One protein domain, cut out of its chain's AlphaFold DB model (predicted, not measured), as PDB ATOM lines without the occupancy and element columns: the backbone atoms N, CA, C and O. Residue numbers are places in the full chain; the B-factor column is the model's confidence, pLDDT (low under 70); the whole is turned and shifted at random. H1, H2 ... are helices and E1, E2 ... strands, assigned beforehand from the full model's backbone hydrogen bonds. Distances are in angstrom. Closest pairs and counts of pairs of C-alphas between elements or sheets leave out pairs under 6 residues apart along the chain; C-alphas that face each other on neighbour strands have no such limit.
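Overview. This is residues 224 to 365 of the 367 residues of an uncharacterized protein of Halobacteriales archaeon QS_4_69_31 (UniProt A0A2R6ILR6). One twisted sheet of six strands makes the core, with H1 packed on one face and H2 on the other. The helices gather over the half that holds E5, E4 and E6, with H3 beside the strands on H2's face; no named helix lies over E1 or E2. The 142 printed residues hold three named helices and six named strands, along the chain E1 E2 E3 H1 E4 E5 H2 H3 E6; the sheet's order is E1 E2 E3 E5 E4 E6, all antiparallel. The class is mixed, helices and strands; the whole is compact, with a radius of gyration of the C-alphas of 14.4 A and spans of 38 by 37 by 27 A.

Along the chain. After residues 224 to 242, which hold no named element, E1 covers residues 243 to 250, 21.5 A, from C-alpha 243 at (81.702, 31.185, 104.900). E2 is residues 267 to 274, 23.6 A, and E3 residues 280 to 287, 23.1 A. H1 is residues 291 to 305, 20.1 A; E4 follows at 307 to 311, and E5 at 314 to 321, 23.2 A. H2 is residues 331 to 343, 18.4 A, H3 residues 354 to 361, and E6 residues 362 to 364, ending at C-alpha 364 at (60.326, 46.333, 112.913).

Arrangement. E1, E2 and E3 form a meander, each strand the antiparallel neighbour of the one before; N 248 and O 270 are 2.8 A apart, N 271 and O 283 2.9 A. E3 neighbours E5 through N 284 and O 317, 2.8 A. E4 and E5 are a hairpin, with N 309 and O 316 at 2.9 A; E4 and the edge strand E6 have N 363 and O 308 at 2.8 A. Two split strand-helix-strand units, each two strands that run the same way in the sheet with another strand between them and helices between them along the chain, have right-handed crossovers: E3, H1, E4, with E5 between E3 and E4 in the sheet, and E5, H2 H3, E6, with E4 between E5 and E6 in the sheet. H1 runs along the strands over E4, at a height over the sheet of 6.8 A; the closest C-alphas, of Ala 302 and Ala 308, are 4.8 A apart. On the opposite face H2 is over E5, slantwise to the strands at 38 degrees on the local plane, with the C-alphas of Val 318 and Ser 338 closest at 5.4 A. H3, on the same face as H2, is over none of the strands; its local plane is fitted to 6 C-alphas, only just enough. Residues 339 to 343 of H2 touch H3, about perpendicular at 79 degrees, with the C-alphas of Ser 343 and Gly 354 closest at 4.4 A. H1 is apart from H2 and H3. Every O i to N i+4 pair is within hydrogen-bond range in H1 and H2; in H3, 3 of 4 are.

Size, cuts and confidence. The two C-alphas farthest apart, of Asp 290 and Gly 325, are 41.2 A apart. The printed part has no cut. The link from E1 to E2, 16 residues, is long. The mean pLDDT of the printed part is 78.8, and it is under 70 at residues 229 to 241, 254 to 260, 276 to 277 and 322 to 333.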
ATOM      1  N   ALA A 224      65.092  24.760 105.149       86.06
ATOM      2  CA  ALA A 224      66.432  24.484 104.635       86.06
ATOM      3  C   ALA A 224      66.629  24.792 103.144       86.06
ATOM      4  O   ALA A 224      67.735  25.158 102.759       86.06
ATOM      5  N   SER A 225      65.603  24.622 102.302       85.56
ATOM      6  CA  SER A 225      65.702  24.889 100.861       85.56
ATOM      7  C   SER A 225      65.549  26.368 100.514       85.56
ATOM      8  O   SER A 225      65.718  26.723  99.357       85.56
ATOM      9  N   LEU A 226      65.203  27.214 101.488       86.12
ATOM     10  CA  LEU A 226      65.022  28.653 101.293       86.12
ATOM     11  C   LEU A 226      66.289  29.451 101.636       86.12
ATOM     12  O   LEU A 226      66.351  30.657 101.397       86.12
ATOM     13  N   ARG A 227      67.296  28.803 102.234       81.19
ATOM     14  CA  ARG A 227      68.502  29.483 102.709       81.19
ATOM     15  C   ARG A 227      69.287  30.112 101.548       81.19
ATOM     16  O   ARG A 227      69.388  29.498 100.483       81.19
ATOM     17  N   PRO A 228      69.914  31.278 101.761       79.19
ATOM     18  CA  PRO A 228      70.947  31.745 100.856       79.19
ATOM     19  C   PRO A 228      72.119  30.759 100.867       79.19
ATOM     20  O   PRO A 228      72.528  30.275 101.919       79.19
ATOM     21  N   VAL A 229      72.677  30.465  99.699       69.06
ATOM     22  CA  VAL A 229      73.944  29.736  99.592       69.06
ATOM     23  C   VAL A 229      75.024  30.781  99.317       69.06
ATOM     24  O   VAL A 229      74.936  31.443  98.280       69.06
ATOM     25  N   PRO A 230      76.000  30.986 100.224       58.84
ATOM     26  CA  PRO A 230      77.130  31.857  99.943       58.84
ATOM     27  C   PRO A 230      77.848  31.353  98.702       58.84
ATOM     28  O   PRO A 230      78.113  30.156  98.564       58.84
ATOM     29  N   VAL A 231      78.114  32.265  97.778       52.94
ATOM     30  CA  VAL A 231      78.784  31.943  96.525       52.94
ATOM     31  C   VAL A 231      80.273  32.179  96.752       52.94
ATOM     32  O   VAL A 231      80.664  33.247  97.222       52.94
ATOM     33  N   GLN A 232      81.098  31.166  96.472       41.56
ATOM     34  CA  GLN A 232      82.558  31.300  96.567       41.56
ATOM     35  C   GLN A 232      83.123  32.235  95.491       41.56
ATOM     36  O   GLN A 232      84.174  32.820  95.699       41.56
ATOM     37  N   ALA A 233      82.403  32.409  94.381       34.66
ATOM     38  CA  ALA A 233      82.735  33.368  93.338       34.66
ATOM     39  C   ALA A 233      82.210  34.772  93.676       34.66
ATOM     40  O   ALA A 233      81.090  34.936  94.172       34.66
ATOM     41  N   ALA A 234      83.004  35.790  93.353       36.53
ATOM     42  CA  ALA A 234      82.626  37.186  93.476       36.53
ATOM     43  C   ALA A 234      81.510  37.562  92.475       36.53
ATOM     44  O   ALA A 234      81.765  38.006  91.359       36.53
ATOM     45  N   VAL A 235      80.243  37.396  92.873       44.41
ATOM     46  CA  VAL A 235      79.075  37.827  92.083       44.41
ATOM     47  C   VAL A 235      78.062  38.564  92.950       44.41
ATOM     48  O   VAL A 235      77.360  37.926  93.718       44.41
ATOM     49  N   SER A 236      77.980  39.890  92.782       45.00
ATOM     50  CA  SER A 236      76.844  40.837  92.947       45.00
ATOM     51  C   SER A 236      75.824  40.726  94.112       45.00
ATOM     52  O   SER A 236      74.928  41.579  94.232       45.00
ATOM     53  N   THR A 237      75.913  39.737  94.999       50.25
ATOM     54  CA  THR A 237      74.933  39.430  96.041       50.25
ATOM     55  C   THR A 237      75.278  40.020  97.411       50.25
ATOM     56  O   THR A 237      74.365  40.226  98.201       50.25
ATOM     57  N   GLY A 238      76.525  40.384  97.685       56.44
ATOM     58  CA  GLY A 238      77.015  40.874  98.974       56.44
ATOM     59  C   GLY A 238      77.328  39.776 100.000       56.44
ATOM     60  O   GLY A 238      77.884  40.093 101.047       56.44
ATOM     61  N   LEU A 239      77.001  38.507  99.714       64.12
ATOM     62  CA  LEU A 239      77.389  37.352 100.543       64.12
ATOM     63  C   LEU A 239      78.644  36.651 100.004       64.12
ATOM     64  O   LEU A 239      79.022  35.587 100.492       64.12
ATOM     65  N   GLU A 240      79.287  37.232  98.991       65.12
ATOM     66  CA  GLU A 240      80.585  36.769  98.509       65.12
ATOM     67  C   GLU A 240      81.580  36.871  99.667       65.12
ATOM     68  O   GLU A 240      81.580  37.860 100.411       65.12
ATOM     69  N   SER A 241      82.399  35.836  99.830       61.50
ATOM     70  CA  SER A 241      83.374  35.703 100.925       61.50
ATOM     71  C   SER A 241      82.783  35.431 102.306       61.50
ATOM     72  O   SER A 241      83.527  35.363 103.285       61.50
ATOM     73  N   TRP A 242      81.467  35.228 102.406       77.31
ATOM     74  CA  TRP A 242      80.883  34.666 103.613       77.31
ATOM     75  C   TRP A 242      81.087  33.156 103.618       77.31
ATOM     76  O   TRP A 242      80.781  32.463 102.649       77.31
ATOM     77  N   GLU A 243      81.571  32.626 104.732       77.81
ATOM     78  CA  GLU A 243      81.702  31.185 104.900       77.81
ATOM     79  C   GLU A 243      80.433  30.635 105.538       77.81
ATOM     80  O   GLU A 243      80.031  31.077 106.613       77.81
ATOM     81  N   HIS A 244      79.807  29.647 104.903       81.81
ATOM     82  CA  HIS A 244      78.764  28.866 105.553       81.81
ATOM     83  C   HIS A 244      79.409  27.836 106.486       81.81
ATOM     84  O   HIS A 244      80.018  26.876 106.024       81.81
ATOM     85  N   VAL A 245      79.263  28.040 107.795       82.44
ATOM     86  CA  VAL A 245      79.933  27.227 108.822       82.44
ATOM     87  C   VAL A 245      79.097  26.024 109.224       82.44
ATOM     88  O   VAL A 245      79.608  24.918 109.378       82.44
ATOM     89  N   LEU A 246      77.808  26.250 109.466       82.38
ATOM     90  CA  LEU A 246      76.936  25.248 110.061       82.38
ATOM     91  C   LEU A 246      75.493  25.477 109.638       82.38
ATOM     92  O   LEU A 246      75.018  26.607 109.607       82.38
ATOM     93  N   SER A 247      74.780  24.382 109.404       86.69
ATOM     94  CA  SER A 247      73.340  24.377 109.189       86.69
ATOM     95  C   SER A 247      72.671  23.389 110.135       86.69
ATOM     96  O   SER A 247      73.124  22.251 110.254       86.69
ATOM     97  N   VAL A 248      71.572  23.801 110.761       81.94
ATOM     98  CA  VAL A 248      70.789  22.976 111.689       81.94
ATOM     99  C   VAL A 248      69.328  22.967 111.257       81.94
ATOM    100  O   VAL A 248      68.768  23.996 110.892       81.94
ATOM    101  N   ASN A 249      68.702  21.791 111.289       84.31
ATOM    102  CA  ASN A 249      67.263  21.624 111.103       84.31
ATOM    103  C   ASN A 249      66.653  21.094 112.395       84.31
ATOM    104  O   ASN A 249      67.098  20.065 112.898       84.31
ATOM    105  N   ALA A 250      65.617  21.761 112.892       81.81
ATOM    106  CA  ALA A 250      64.893  21.348 114.083       81.81
ATOM    107  C   ALA A 250      63.393  21.242 113.789       81.81
ATOM    108  O   ALA A 250      62.781  22.148 113.225       81.81
ATOM    109  N   THR A 251      62.803  20.119 114.186       80.81
ATOM    110  CA  THR A 251      61.352  19.863 114.131       80.81
ATOM    111  C   THR A 251      60.773  19.543 115.507       80.81
ATOM    112  O   THR A 251      59.576  19.317 115.641       80.81
ATOM    113  N   ALA A 252      61.625  19.489 116.530       71.81
ATOM    114  CA  ALA A 252      61.247  19.267 117.913       71.81
ATOM    115  C   ALA A 252      61.989  20.287 118.778       71.81
ATOM    116  O   ALA A 252      63.205  20.443 118.657       71.81
ATOM    117  N   PHE A 253      61.244  20.990 119.625       74.50
ATOM    118  CA  PHE A 253      61.746  22.075 120.459       74.50
ATOM    119  C   PHE A 253      61.453  21.712 121.912       74.50
ATOM    120  O   PHE A 253      60.293  21.610 122.305       74.50
ATOM    121  N   TYR A 254      62.505  21.461 122.688       57.62
ATOM    122  CA  TYR A 254      62.404  21.102 124.100       57.62
ATOM    123  C   TYR A 254      63.109  22.165 124.943       57.62
ATOM    124  O   TYR A 254      64.228  22.562 124.623       57.62
ATOM    125  N   GLY A 255      62.469  22.597 126.032       53.81
ATOM    126  CA  GLY A 255      62.995  23.643 126.911       53.81
ATOM    127  C   GLY A 255      62.614  25.069 126.477       53.81
ATOM    128  O   GLY A 255      61.776  25.242 125.590       53.81
ATOM    129  N   PRO A 256      63.171  26.103 127.138       53.84
ATOM    130  CA  PRO A 256      62.915  27.496 126.784       53.84
ATOM    131  C   PRO A 256      63.337  27.778 125.337       53.84
ATOM    132  O   PRO A 256      64.370  27.296 124.874       53.84
ATOM    133  N   SER A 257      62.517  28.551 124.619       55.56
ATOM    134  CA  SER A 257      62.756  28.867 123.210       55.56
ATOM    135  C   SER A 257      64.116  29.548 123.043       55.56
ATOM    136  O   SER A 257      64.346  30.577 123.684       55.56
ATOM    137  N   PRO A 258      64.996  29.056 122.153       54.59
ATOM    138  CA  PRO A 258      66.278  29.709 121.898       54.59
ATOM    139  C   PRO A 258      66.105  31.083 121.236       54.59
ATOM    140  O   PRO A 258      67.058  31.852 121.198       54.59
ATOM    141  N   LEU A 259      64.893  31.401 120.747       60.06
ATOM    142  CA  LEU A 259      64.551  32.722 120.224       60.06
ATOM    143  C   LEU A 259      63.862  33.652 121.244       60.06
ATOM    144  O   LEU A 259      63.272  34.651 120.848       60.06
ATOM    145  N   SER A 260      63.842  33.293 122.534       67.62
ATOM    146  CA  SER A 260      63.189  34.054 123.619       67.62
ATOM    147  C   SER A 260      61.685  34.346 123.425       67.62
ATOM    148  O   SER A 260      61.099  35.105 124.193       67.62
ATOM    149  N   ILE A 261      61.025  33.733 122.434       72.44
ATOM    150  CA  ILE A 261      59.584  33.889 122.163       72.44
ATOM    151  C   ILE A 261      58.778  32.675 122.661       72.44
ATOM    152  O   ILE A 261      59.288  31.554 122.625       72.44
ATOM    153  N   PRO A 262      57.510  32.844 123.090       72.12
ATOM    154  CA  PRO A 262      56.745  31.785 123.760       72.12
ATOM    155  C   PRO A 262      56.172  30.709 122.821       72.12
ATOM    156  O   PRO A 262      55.552  29.760 123.296       72.12
ATOM    157  N   TRP A 263      56.360  30.837 121.504       82.88
ATOM    158  CA  TRP A 263      55.841  29.899 120.506       82.88
ATOM    159  C   TRP A 263      56.967  29.157 119.793       82.88
ATOM    160  O   TRP A 263      58.048  29.706 119.565       82.88
ATOM    161  N   SER A 264      56.686  27.919 119.392       86.62
ATOM    162  CA  SER A 264      57.597  27.101 118.594       86.62
ATOM    163  C   SER A 264      57.073  26.953 117.165       86.62
ATOM    164  O   SER A 264      55.875  26.713 116.983       86.62
ATOM    165  N   PRO A 265      57.942  27.080 116.151       90.25
ATOM    166  CA  PRO A 265      57.561  26.828 114.770       90.25
ATOM    167  C   PRO A 265      57.334  25.326 114.539       90.25
ATOM    168  O   PRO A 265      57.766  24.486 115.325       90.25
ATOM    169  N   ALA A 266      56.692  24.977 113.425       90.62
ATOM    170  CA  ALA A 266      56.568  23.585 112.992       90.62
ATOM    171  C   ALA A 266      57.924  23.024 112.531       90.62
ATOM    172  O   ALA A 266      58.257  21.868 112.786       90.62
ATOM    173  N   VAL A 267      58.712  23.855 111.844       91.62
ATOM    174  CA  VAL A 267      60.068  23.528 111.392       91.62
ATOM    175  C   VAL A 267      60.933  24.777 111.494       91.62
ATOM    176  O   VAL A 267      60.524  25.840 111.034       91.62
ATOM    177  N   ARG A 268      62.145  24.629 112.026       91.75
ATOM    178  CA  ARG A 268      63.188  25.655 112.037       91.75
ATOM    179  C   ARG A 268      64.383  25.193 111.229       91.75
ATOM    180  O   ARG A 268      64.829  24.054 111.368       91.75
ATOM    181  N   HIS A 269      64.927  26.104 110.440       91.81
ATOM    182  CA  HIS A 269      66.261  25.977 109.884       91.81
ATOM    183  C   HIS A 269      67.125  27.148 110.332       91.81
ATOM    184  O   HIS A 269      66.719  28.302 110.218       91.81
ATOM    185  N   GLU A 270      68.325  26.844 110.806       91.25
ATOM    186  CA  GLU A 270      69.338  27.833 111.147       91.25
ATOM    187  C   GLU A 270      70.547  27.635 110.244       91.25
ATOM    188  O   GLU A 270      71.052  26.521 110.112       91.25
ATOM    189  N   SER A 271      71.024  28.717 109.637       90.94
ATOM    190  CA  SER A 271      72.276  28.742 108.886       90.94
ATOM    191  C   SER A 271      73.223  29.744 109.533       90.94
ATOM    192  O   SER A 271      72.912  30.929 109.638       90.94
ATOM    193  N   THR A 272      74.381  29.263 109.972       89.50
ATOM    194  CA  THR A 272      75.456  30.067 110.551       89.50
ATOM    195  C   THR A 272      76.466  30.422 109.477       89.50
ATOM    196  O   THR A 272      77.011  29.541 108.807       89.50
ATOM    197  N   TYR A 273      76.767  31.708 109.381       87.94
ATOM    198  CA  TYR A 273      77.765  32.261 108.488       87.94
ATOM    199  C   TYR A 273      78.862  32.983 109.265       87.94
ATOM    200  O   TYR A 273      78.613  33.532 110.341       87.94
ATOM    201  N   LEU A 274      80.066  33.007 108.704       81.44
ATOM    202  CA  LEU A 274      81.117  33.941 109.088       81.44
ATOM    203  C   LEU A 274      81.236  35.010 108.015       81.44
ATOM    204  O   LEU A 274      81.392  34.687 106.837       81.44
ATOM    205  N   THR A 275      81.170  36.272 108.428       76.00
ATOM    206  CA  THR A 275      81.504  37.391 107.548       76.00
ATOM    207  C   THR A 275      83.018  37.419 107.288       76.00
ATOM    208  O   THR A 275      83.778  36.794 108.040       76.00
ATOM    209  N   PRO A 276      83.495  38.153 106.268       66.75
ATOM    210  CA  PRO A 276      84.930  38.320 106.008       66.75
ATOM    211  C   PRO A 276      85.715  38.853 107.214       66.75
ATOM    212  O   PRO A 276      86.871  38.501 107.421       66.75
ATOM    213  N   GLU A 277      85.069  39.656 108.058       66.94
ATOM    214  CA  GLU A 277      85.639  40.217 109.285       66.94
ATOM    215  C   GLU A 277      85.619  39.236 110.472       66.94
ATOM    216  O   GLU A 277      85.980  39.600 111.589       66.94
ATOM    217  N   GLY A 278      85.172  37.994 110.258       71.88
ATOM    218  CA  GLY A 278      85.115  36.951 111.279       71.88
ATOM    219  C   GLY A 278      83.922  37.057 112.230       71.88
ATOM    220  O   GLY A 278      83.897  36.359 113.248       71.88
ATOM    221  N   VAL A 279      82.928  37.901 111.929       78.69
ATOM    222  CA  VAL A 279      81.694  38.002 112.721       78.69
ATOM    223  C   VAL A 279      80.812  36.800 112.419       78.69
ATOM    224  O   VAL A 279      80.577  36.466 111.259       78.69
ATOM    225  N   ARG A 280      80.280  36.158 113.462       84.94
ATOM    226  CA  ARG A 280      79.337  35.054 113.294       84.94
ATOM    227  C   ARG A 280      77.914  35.594 113.216       84.94
ATOM    228  O   ARG A 280      77.445  36.262 114.133       84.94
ATOM    229  N   VAL A 281      77.216  35.256 112.142       88.50
ATOM    230  CA  VAL A 281      75.838  35.676 111.880       88.50
ATOM    231  C   VAL A 281      74.985  34.433 111.664       88.50
ATOM    232  O   VAL A 281      75.376  33.547 110.912       88.50
ATOM    233  N   VAL A 282      73.824  34.346 112.308       90.81
ATOM    234  CA  VAL A 282      72.903  33.214 112.148       90.81
ATOM    235  C   VAL A 282      71.607  33.709 111.528       90.81
ATOM    236  O   VAL A 282      70.947  34.579 112.086       90.81
ATOM    237  N   LEU A 283      71.247  33.152 110.372       92.88
ATOM    238  CA  LEU A 283      69.921  33.301 109.780       92.88
ATOM    239  C   LEU A 283      69.022  32.179 110.286       92.88
ATOM    240  O   LEU A 283      69.319  31.007 110.061       92.88
ATOM    241  N   THR A 284      67.896  32.546 110.881       93.44
ATOM    242  CA  THR A 284      66.830  31.621 111.258       93.44
ATOM    243  C   THR A 284      65.660  31.769 110.292       93.44
ATOM    244  O   THR A 284      65.133  32.867 110.108       93.44
ATOM    245  N   VAL A 285      65.257  30.655 109.679       94.69
ATOM    246  CA  VAL A 285      64.065  30.528 108.837       94.69
ATOM    247  C   VAL A 285      63.102  29.568 109.524       94.69
ATOM    248  O   VAL A 285      63.370  28.370 109.633       94.69
ATOM    249  N   ASP A 286      61.966  30.094 109.957       94.69
ATOM    250  CA  ASP A 286      60.937  29.337 110.661       94.69
ATOM    251  C   ASP A 286      59.714  29.165 109.771       94.69
ATOM    252  O   ASP A 286      59.266  30.115 109.136       94.69
ATOM    253  N   ARG A 287      59.155  27.954 109.757       95.50
ATOM    254  CA  ARG A 287      57.845  27.659 109.179       95.50
ATOM    255  C   ARG A 287      56.832  27.463 110.297       95.50
ATOM    256  O   ARG A 287      57.011  26.604 111.159       95.50
ATOM    257  N   TRP A 288      55.734  28.194 110.216       94.81
ATOM    258  CA  TRP A 288      54.600  28.115 111.127       94.81
ATOM    259  C   TRP A 288      53.458  27.307 110.508       94.81
ATOM    260  O   TRP A 288      53.429  27.070 109.299       94.81
ATOM    261  N   ASN A 289      52.516  26.876 111.346       92.50
ATOM    262  CA  ASN A 289      51.334  26.140 110.886       92.50
ATOM    263  C   ASN A 289      50.455  26.990 109.957       92.50
ATOM    264  O   ASN A 289      49.821  26.464 109.047       92.50
ATOM    265  N   ASP A 290      50.439  28.305 110.179       93.69
ATOM    266  CA  ASP A 290      49.632  29.262 109.438       93.69
ATOM    267  C   ASP A 290      50.262  30.668 109.462       93.69
ATOM    268  O   ASP A 290      51.143  30.983 110.270       93.69
ATOM    269  N   SER A 291      49.789  31.531 108.564       94.06
ATOM    270  CA  SER A 291      50.282  32.902 108.410       94.06
ATOM    271  C   SER A 291      49.938  33.827 109.580       94.06
ATOM    272  O   SER A 291      50.654  34.799 109.813       94.06
ATOM    273  N   SER A 292      48.863  33.561 110.328       93.62
ATOM    274  CA  SER A 292      48.486  34.395 111.478       93.62
ATOM    275  C   SER A 292      49.459  34.195 112.640       93.62
ATOM    276  O   SER A 292      49.941  35.171 113.223       93.62
ATOM    277  N   THR A 293      49.841  32.941 112.889       93.00
ATOM    278  CA  THR A 293      50.857  32.564 113.870       93.00
ATOM    279  C   THR A 293      52.226  33.113 113.462       93.00
ATOM    280  O   THR A 293      52.911  33.713 114.290       93.00
ATOM    281  N   ALA A 294      52.592  33.013 112.176       94.19
ATOM    282  CA  ALA A 294      53.820  33.620 111.651       94.19
ATOM    283  C   ALA A 294      53.863  35.139 111.884       94.19
ATOM    284  O   ALA A 294      54.878  35.670 112.330       94.19
ATOM    285  N   ALA A 295      52.755  35.851 111.656       94.19
ATOM    286  CA  ALA A 295      52.684  37.290 111.895       94.19
ATOM    287  C   ALA A 295      52.820  37.659 113.383       94.19
ATOM    288  O   ALA A 295      53.464  38.656 113.718       94.19
ATOM    289  N   GLN A 296      52.231  36.873 114.288       92.81
ATOM    290  CA  GLN A 296      52.385  37.080 115.731       92.81
ATOM    291  C   GLN A 296      53.826  36.839 116.186       92.81
ATOM    292  O   GLN A 296      54.393  37.682 116.885       92.81
ATOM    293  N   ALA A 297      54.430  35.737 115.746       91.75
ATOM    294  CA  ALA A 297      55.818  35.423 116.044       91.75
ATOM    295  C   ALA A 297      56.778  36.462 115.456       91.75
ATOM    296  O   ALA A 297      57.680  36.912 116.153       91.75
ATOM    297  N   GLY A 298      56.547  36.917 114.220       91.94
ATOM    298  CA  GLY A 298      57.354  37.948 113.568       91.94
ATOM    299  C   GLY A 298      57.421  39.251 114.365       91.94
ATOM    300  O   GLY A 298      58.501  39.810 114.526       91.94
ATOM    301  N   ARG A 299      56.303  39.698 114.954       92.12
ATOM    302  CA  ARG A 299      56.294  40.868 115.854       92.12
ATOM    303  C   ARG A 299      57.125  40.648 117.117       92.12
ATOM    304  O   ARG A 299      57.848  41.549 117.531       92.12
ATOM    305  N   ALA A 300      57.038  39.463 117.719       89.88
ATOM    306  CA  ALA A 300      57.821  39.131 118.908       89.88
ATOM    307  C   ALA A 300      59.326  39.028 118.594       89.88
ATOM    308  O   ALA A 300      60.144  39.576 119.326       89.88
ATOM    309  N   LEU A 301      59.685  38.418 117.460       89.88
ATOM    310  CA  LEU A 301      61.063  38.353 116.966       89.88
ATOM    311  C   LEU A 301      61.624  39.746 116.672       89.88
ATOM    312  O   LEU A 301      62.759  40.031 117.036       89.88
ATOM    313  N   ALA A 302      60.838  40.632 116.057       89.69
ATOM    314  CA  ALA A 302      61.259  42.007 115.809       89.69
ATOM    315  C   ALA A 302      61.484  42.793 117.112       89.69
ATOM    316  O   ALA A 302      62.399  43.610 117.183       89.69
ATOM    317  N   ALA A 303      60.691  42.541 118.158       86.94
ATOM    318  CA  ALA A 303      60.889  43.169 119.463       86.94
ATOM    319  C   ALA A 303      62.211  42.740 120.131       86.94
ATOM    320  O   ALA A 303      62.905  43.589 120.697       86.94
ATOM    321  N   GLU A 304      62.565  41.456 120.013       83.69
ATOM    322  CA  GLU A 304      63.779  40.859 120.589       83.69
ATOM    323  C   GLU A 304      65.042  41.199 119.777       83.69
ATOM    324  O   GLU A 304      66.032  41.694 120.312       83.69
ATOM    325  N   TYR A 305      65.000  40.984 118.459       81.50
ATOM    326  CA  TYR A 305      66.163  41.076 117.565       81.50
ATOM    327  C   TYR A 305      66.245  42.393 116.787       81.50
ATOM    328  O   TYR A 305      67.148  42.593 115.974       81.50
ATOM    329  N   GLY A 306      65.292  43.301 117.009       83.25
ATOM    330  CA  GLY A 306      65.163  44.590 116.327       83.25
ATOM    331  C   GLY A 306      64.522  44.505 114.938       83.25
ATOM    332  O   GLY A 306      63.940  45.489 114.480       83.25
ATOM    333  N   LEU A 307      64.614  43.350 114.271       89.06
ATOM    334  CA  LEU A 307      64.148  43.161 112.903       89.06
ATOM    335  C   LEU A 307      63.754  41.707 112.631       89.06
ATOM    336  O   LEU A 307      64.515  40.788 112.935       89.06
ATOM    337  N   ALA A 308      62.603  41.517 111.995       93.38
ATOM    338  CA  ALA A 308      62.178  40.238 111.440       93.38
ATOM    339  C   ALA A 308      61.491  40.458 110.085       93.38
ATOM    340  O   ALA A 308      61.101  41.575 109.762       93.38
ATOM    341  N   ALA A 309      61.310  39.404 109.296       94.62
ATOM    342  CA  ALA A 309      60.434  39.432 108.124       94.62
ATOM    343  C   ALA A 309      59.364  38.342 108.227       94.62
ATOM    344  O   ALA A 309      59.642  37.260 108.744       94.62
ATOM    345  N   VAL A 310      58.158  38.620 107.725       95.88
ATOM    346  CA  VAL A 310      57.021  37.691 107.688       95.88
ATOM    347  C   VAL A 310      56.592  37.480 106.241       95.88
ATOM    348  O   VAL A 310      55.999  38.355 105.619       95.88
ATOM    349  N   TRP A 311      56.853  36.291 105.705       94.56
ATOM    350  CA  TRP A 311      56.554  35.942 104.319       94.56
ATOM    351  C   TRP A 311      55.613  34.736 104.278       94.56
ATOM    352  O   TRP A 311      56.026  33.577 104.339       94.56
ATOM    353  N   GLY A 312      54.305  35.009 104.240       94.62
ATOM    354  CA  GLY A 312      53.271  33.976 104.346       94.62
ATOM    355  C   GLY A 312      53.306  33.270 105.704       94.62
ATOM    356  O   GLY A 312      53.139  33.907 106.740       94.62
ATOM    357  N   ALA A 313      53.517  31.952 105.699       95.88
ATOM    358  CA  ALA A 313      53.665  31.144 106.914       95.88
ATOM    359  C   ALA A 313      55.120  31.065 107.420       95.88
ATOM    360  O   ALA A 313      55.419  30.236 108.280       95.88
ATOM    361  N   TYR A 314      56.030  31.889 106.890       96.19
ATOM    362  CA  TYR A 314      57.445  31.876 107.255       96.19
ATOM    363  C   TYR A 314      57.854  33.141 108.000       96.19
ATOM    364  O   TYR A 314      57.381  34.234 107.681       96.19
ATOM    365  N   THR A 315      58.782  33.000 108.947       96.06
ATOM    366  CA  THR A 315      59.487  34.138 109.550       96.06
ATOM    367  C   THR A 315      60.989  34.035 109.345       96.06
ATOM    368  O   THR A 315      61.554  32.942 109.414       96.06
ATOM    369  N   LEU A 316      61.627  35.183 109.126       94.81
ATOM    370  CA  LEU A 316      63.075  35.326 108.997       94.81
ATOM    371  C   LEU A 316      63.594  36.219 110.122       94.81
ATOM    372  O   LEU A 316      63.044  37.297 110.347       94.81
ATOM    373  N   ALA A 317      64.657  35.793 110.796       93.00
ATOM    374  CA  ALA A 317      65.365  36.599 111.786       93.00
ATOM    375  C   ALA A 317      66.871  36.371 111.663       93.00
ATOM    376  O   ALA A 317      67.313  35.299 111.249       93.00
ATOM    377  N   VAL A 318      67.662  37.385 112.013       91.38
ATOM    378  CA  VAL A 318      69.124  37.306 111.968       91.38
ATOM    379  C   VAL A 318      69.699  37.689 113.321       91.38
ATOM    380  O   VAL A 318      69.435  38.783 113.820       91.38
ATOM    381  N   THR A 319      70.516  36.806 113.889       88.44
ATOM    382  CA  THR A 319      71.241  37.048 115.140       88.44
ATOM    383  C   THR A 319      72.735  37.200 114.877       88.44
ATOM    384  O   THR A 319      73.293  36.623 113.945       88.44
ATOM    385  N   HIS A 320      73.384  38.034 115.689       86.31
ATOM    386  CA  HIS A 320      74.796  38.389 115.549       86.31
ATOM    387  C   HIS A 320      75.544  37.971 116.806       86.31
ATOM    388  O   HIS A 320      75.143  38.336 117.910       86.31
ATOM    389  N   PHE A 321      76.652  37.263 116.633       79.69
ATOM    390  CA  PHE A 321      77.541  36.852 117.709       79.69
ATOM    391  C   PHE A 321      78.920  37.459 117.454       79.69
ATOM    392  O   PHE A 321      79.580  37.147 116.459       79.69
ATOM    393  N   ALA A 322      79.354  38.336 118.360       64.25
ATOM    394  CA  ALA A 322      80.723  38.827 118.353       64.25
ATOM    395  C   ALA A 322      81.667  37.654 118.654       64.25
ATOM    396  O   ALA A 322      81.510  36.955 119.657       64.25
ATOM    397  N   SER A 323      82.637  37.419 117.778       54.91
ATOM    398  CA  SER A 323      83.771  36.540 118.051       54.91
ATOM    399  C   SER A 323      84.611  37.163 119.175       54.91
ATOM    400  O   SER A 323      84.746  38.383 119.255       54.91
ATOM    401  N   GLY A 324      85.092  36.331 120.105       47.94
ATOM    402  CA  GLY A 324      85.714  36.769 121.357       47.94
ATOM    403  C   GLY A 324      86.766  37.867 121.166       47.94
ATOM    404  O   GLY A 324      87.764  37.658 120.485       47.94
ATOM    405  N   GLY A 325      86.526  39.017 121.806       40.41
ATOM    406  CA  GLY A 325      87.393  40.196 121.790       40.41
ATOM    407  C   GLY A 325      86.688  41.431 121.230       40.41
ATOM    408  O   GLY A 325      86.782  41.681 120.042       40.41
ATOM    409  N   ASN A 326      85.997  42.193 122.090       40.00
ATOM    410  CA  ASN A 326      85.520  43.588 121.941       40.00
ATOM    411  C   ASN A 326      84.916  44.073 120.601       40.00
ATOM    412  O   ASN A 326      84.629  45.263 120.476       40.00
ATOM    413  N   ALA A 327      84.658  43.203 119.625       46.25
ATOM    414  CA  ALA A 327      84.049  43.546 118.352       46.25
ATOM    415  C   ALA A 327      82.544  43.776 118.553       46.25
ATOM    416  O   ALA A 327      81.700  42.942 118.226       46.25
ATOM    417  N   SER A 328      82.197  44.918 119.145       52.84
ATOM    418  CA  SER A 328      80.837  45.441 119.095       52.84
ATOM    419  C   SER A 328      80.540  45.780 117.640       52.84
ATOM    420  O   SER A 328      81.061  46.752 117.099       52.84
ATOM    421  N   VAL A 329      79.729  44.954 116.978       59.06
ATOM    422  CA  VAL A 329      79.232  45.297 115.647       59.06
ATOM    423  C   VAL A 329      78.298  46.491 115.810       59.06
ATOM    424  O   VAL A 329      77.295  46.431 116.533       59.06
ATOM    425  N   GLU A 330      78.633  47.590 115.148       67.69
ATOM    426  CA  GLU A 330      77.847  48.815 115.185       67.69
ATOM    427  C   GLU A 330      76.369  48.541 114.823       67.69
ATOM    428  O   GLU A 330      76.099  47.737 113.923       67.69
ATOM    429  N   PRO A 331      75.381  49.146 115.517       67.00
ATOM    430  CA  PRO A 331      73.960  48.859 115.290       67.00
ATOM    431  C   PRO A 331      73.508  49.013 113.829       67.00
ATOM    432  O   PRO A 331      72.751  48.180 113.326       67.00
ATOM    433  N   LEU A 332      74.015  50.032 113.126       59.47
ATOM    434  CA  LEU A 332      73.722  50.257 111.707       59.47
ATOM    435  C   LEU A 332      74.263  49.121 110.831       59.47
ATOM    436  O   LEU A 332      73.548  48.604 109.970       59.47
ATOM    437  N   ARG A 333      75.485  48.657 111.114       68.12
ATOM    438  CA  ARG A 333      76.113  47.532 110.412       68.12
ATOM    439  C   ARG A 333      75.365  46.224 110.657       68.12
ATOM    440  O   ARG A 333      75.136  45.478 109.707       68.12
ATOM    441  N   ARG A 334      74.902  45.969 111.888       76.31
ATOM    442  CA  ARG A 334      74.044  44.807 112.202       76.31
ATOM    443  C   ARG A 334      72.772  44.813 111.369       76.31
ATOM    444  O   ARG A 334      72.459  43.812 110.731       76.31
ATOM    445  N   ARG A 335      72.075  45.951 111.320       81.38
ATOM    446  CA  ARG A 335      70.843  46.098 110.538       81.38
ATOM    447  C   ARG A 335      71.089  45.867 109.045       81.38
ATOM    448  O   ARG A 335      70.379  45.069 108.442       81.38
ATOM    449  N   ALA A 336      72.106  46.501 108.463       75.19
ATOM    450  CA  ALA A 336      72.483  46.312 107.060       75.19
ATOM    451  C   ALA A 336      72.789  44.842 106.725       75.19
ATOM    452  O   ALA A 336      72.274  44.297 105.752       75.19
ATOM    453  N   THR A 337      73.569  44.191 107.584       79.44
ATOM    454  CA  THR A 337      73.973  42.787 107.450       79.44
ATOM    455  C   THR A 337      72.767  41.843 107.519       79.44
ATOM    456  O   THR A 337      72.619  40.957 106.677       79.44
ATOM    457  N   SER A 338      71.852  42.068 108.469       87.06
ATOM    458  CA  SER A 338      70.606  41.299 108.582       87.06
ATOM    459  C   SER A 338      69.740  41.431 107.330       87.06
ATOM    460  O   SER A 338      69.216  40.446 106.810       87.06
ATOM    461  N   LEU A 339      69.608  42.656 106.824       84.75
ATOM    462  CA  LEU A 339      68.824  42.966 105.636       84.75
ATOM    463  C   LEU A 339      69.401  42.349 104.366       84.75
ATOM    464  O   LEU A 339      68.655  41.817 103.544       84.75
ATOM    465  N   LEU A 340      70.722  42.398 104.223       83.31
ATOM    466  CA  LEU A 340      71.432  41.751 103.135       83.31
ATOM    467  C   LEU A 340      71.134  40.252 103.124       83.31
ATOM    468  O   LEU A 340      70.643  39.742 102.119       83.31
ATOM    469  N   LEU A 341      71.340  39.579 104.257       86.62
ATOM    470  CA  LEU A 341      71.165  38.134 104.379       86.62
ATOM    471  C   LEU A 341      69.713  37.700 104.121       86.62
ATOM    472  O   LEU A 341      69.477  36.795 103.322       86.62
ATOM    473  N   MET A 342      68.731  38.393 104.710       90.19
ATOM    474  CA  MET A 342      67.309  38.104 104.480       90.19
ATOM    475  C   MET A 342      66.883  38.353 103.029       90.19
ATOM    476  O   MET A 342      66.093  37.585 102.486       90.19
ATOM    477  N   SER A 343      67.443  39.363 102.353       86.75
ATOM    478  CA  SER A 343      67.132  39.634 100.939       86.75
ATOM    479  C   SER A 343      67.602  38.528  99.986       86.75
ATOM    480  O   SER A 343      67.185  38.493  98.827       86.75
ATOM    481  N   LYS A 344      68.487  37.637 100.453       86.94
ATOM    482  CA  LYS A 344      69.030  36.514  99.679       86.94
ATOM    483  C   LYS A 344      68.362  35.180  99.966       86.94
ATOM    484  O   LYS A 344      68.733  34.201  99.328       86.94
ATOM    485  N   VAL A 345      67.371  35.145 100.853       88.38
ATOM    486  CA  VAL A 345      66.462  33.999 100.961       88.38
ATOM    487  C   VAL A 345      65.816  33.761  99.599       88.38
ATOM    488  O   VAL A 345      65.415  34.710  98.918       88.38
ATOM    489  N   VAL A 346      65.778  32.498  99.187       86.12
ATOM    490  CA  VAL A 346      65.293  32.070  97.875       86.12
ATOM    491  C   VAL A 346      63.996  31.290  98.001       86.12
ATOM    492  O   VAL A 346      63.731  30.634  99.007       86.12
ATOM    493  N   THR A 347      63.182  31.342  96.962       84.19
ATOM    494  CA  THR A 347      62.103  30.392  96.730       84.19
ATOM    495  C   THR A 347      62.677  29.037  96.275       84.19
ATOM    496  O   THR A 347      63.837  28.960  95.858       84.19
ATOM    497  N   PRO A 348      61.891  27.944  96.310       83.00
ATOM    498  CA  PRO A 348      62.337  26.636  95.815       83.00
ATOM    499  C   PRO A 348      62.758  26.615  94.337       83.00
ATOM    500  O   PRO A 348      63.571  25.785  93.948       83.00
ATOM    501  N   ASP A 349      62.216  27.520  93.523       78.06
ATOM    502  CA  ASP A 349      62.570  27.753  92.118       78.06
ATOM    503  C   ASP A 349      63.784  28.689  91.939       78.06
ATOM    504  O   ASP A 349      64.159  29.009  90.815       78.06
ATOM    505  N   GLY A 350      64.435  29.102  93.032       73.69
ATOM    506  CA  GLY A 350      65.684  29.867  93.011       73.69
ATOM    507  C   GLY A 350      65.515  31.386  92.920       73.69
ATOM    508  O   GLY A 350      66.511  32.108  92.833       73.69
ATOM    509  N   VAL A 351      64.285  31.903  92.981       78.06
ATOM    510  CA  VAL A 351      64.006  33.345  92.955       78.06
ATOM    511  C   VAL A 351      64.297  33.946  94.328       78.06
ATOM    512  O   VAL A 351      63.739  33.540  95.342       78.06
ATOM    513  N   LYS A 352      65.179  34.946  94.383       82.62
ATOM    514  CA  LYS A 352      65.508  35.664  95.625       82.62
ATOM    515  C   LYS A 352      64.347  36.572  96.037       82.62
ATOM    516  O   LYS A 352      63.738  37.199  95.174       82.62
ATOM    517  N   LEU A 353      64.117  36.735  97.343       81.56
ATOM    518  CA  LEU A 353      63.193  37.758  97.852       81.56
ATOM    519  C   LEU A 353      63.596  39.148  97.349       81.56
ATOM    520  O   LEU A 353      62.786  39.903  96.822       81.56
ATOM    521  N   GLY A 354      64.879  39.481  97.468       78.19
ATOM    522  CA  GLY A 354      65.388  40.790  97.097       78.19
ATOM    523  C   GLY A 354      64.966  41.892  98.070       78.19
ATOM    524  O   GLY A 354      64.177  41.706  98.995       78.19
ATOM    525  N   ARG A 355      65.554  43.076  97.880       78.56
ATOM    526  CA  ARG A 355      65.418  44.196  98.818       78.56
ATOM    527  C   ARG A 355      64.008  44.785  98.842       78.56
ATOM    528  O   ARG A 355      63.480  45.023  99.915       78.56
ATOM    529  N   ARG A 356      63.412  44.980  97.661       72.94
ATOM    530  CA  ARG A 356      62.082  45.588  97.522       72.94
ATOM    531  C   ARG A 356      60.991  44.731  98.151       72.94
ATOM    532  O   ARG A 356      60.155  45.269  98.856       72.94
ATOM    533  N   CYS A 357      61.044  43.414  97.947       82.44
ATOM    534  CA  CYS A 357      60.136  42.514  98.644       82.44
ATOM    535  C   CYS A 357      60.358  42.574 100.152       82.44
ATOM    536  O   CYS A 357      59.401  42.682 100.908       82.44
ATOM    537  N   LEU A 358      61.625  42.524 100.586       84.75
ATOM    538  CA  LEU A 358      61.953  42.556 102.004       84.75
ATOM    539  C   LEU A 358      61.327  43.780 102.682       84.75
ATOM    540  O   LEU A 358      60.684  43.614 103.705       84.75
ATOM    541  N   ASP A 359      61.413  44.965 102.079       81.06
ATOM    542  CA  ASP A 359      60.799  46.184 102.621       81.06
ATOM    543  C   ASP A 359      59.262  46.077 102.810       81.06
ATOM    544  O   ASP A 359      58.728  46.718 103.711       81.06
ATOM    545  N   GLU A 360      58.554  45.236 102.044       83.81
ATOM    546  CA  GLU A 360      57.110  44.973 102.217       83.81
ATOM    547  C   GLU A 360      56.797  43.927 103.297       83.81
ATOM    548  O   GLU A 360      55.731  43.970 103.912       83.81
ATOM    549  N   VAL A 361      57.707  42.974 103.524       89.06
ATOM    550  CA  VAL A 361      57.510  41.866 104.478       89.06
ATOM    551  C   VAL A 361      58.218  42.081 105.816       89.06
ATOM    552  O   VAL A 361      58.091  41.253 106.721       89.06
ATOM    553  N   LEU A 362      58.985  43.160 105.955       91.00
ATOM    554  CA  LEU A 362      59.689  43.509 107.181       91.00
ATOM    555  C   LEU A 362      58.720  43.892 108.300       91.00
ATOM    556  O   LEU A 362      57.753  44.628 108.122       91.00
ATOM    557  N   VAL A 363      59.050  43.425 109.495       87.75
ATOM    558  CA  VAL A 363      58.448  43.829 110.757       87.75
ATOM    559  C   VAL A 363      59.564  44.396 111.618       87.75
ATOM    560  O   VAL A 363      60.571  43.738 111.886       87.75
ATOM    561  N   GLU A 364      59.384  45.638 112.044       83.44
ATOM    562  CA  GLU A 364      60.326  46.333 112.913       83.44
ATOM    563  C   GLU A 364      59.766  46.421 114.326       83.44
ATOM    564  O   GLU A 364      58.556  46.306 114.548       83.44
ATOM    565  N   ARG A 365      60.657  46.618 115.300       75.81
ATOM    566  CA  ARG A 365      60.244  46.898 116.671       75.81
ATOM    567  C   ARG A 365      59.328  48.126 116.673       75.81
ATOM    568  O   ARG A 365      59.759  49.214 116.300       75.81
TER     569      ARG A 365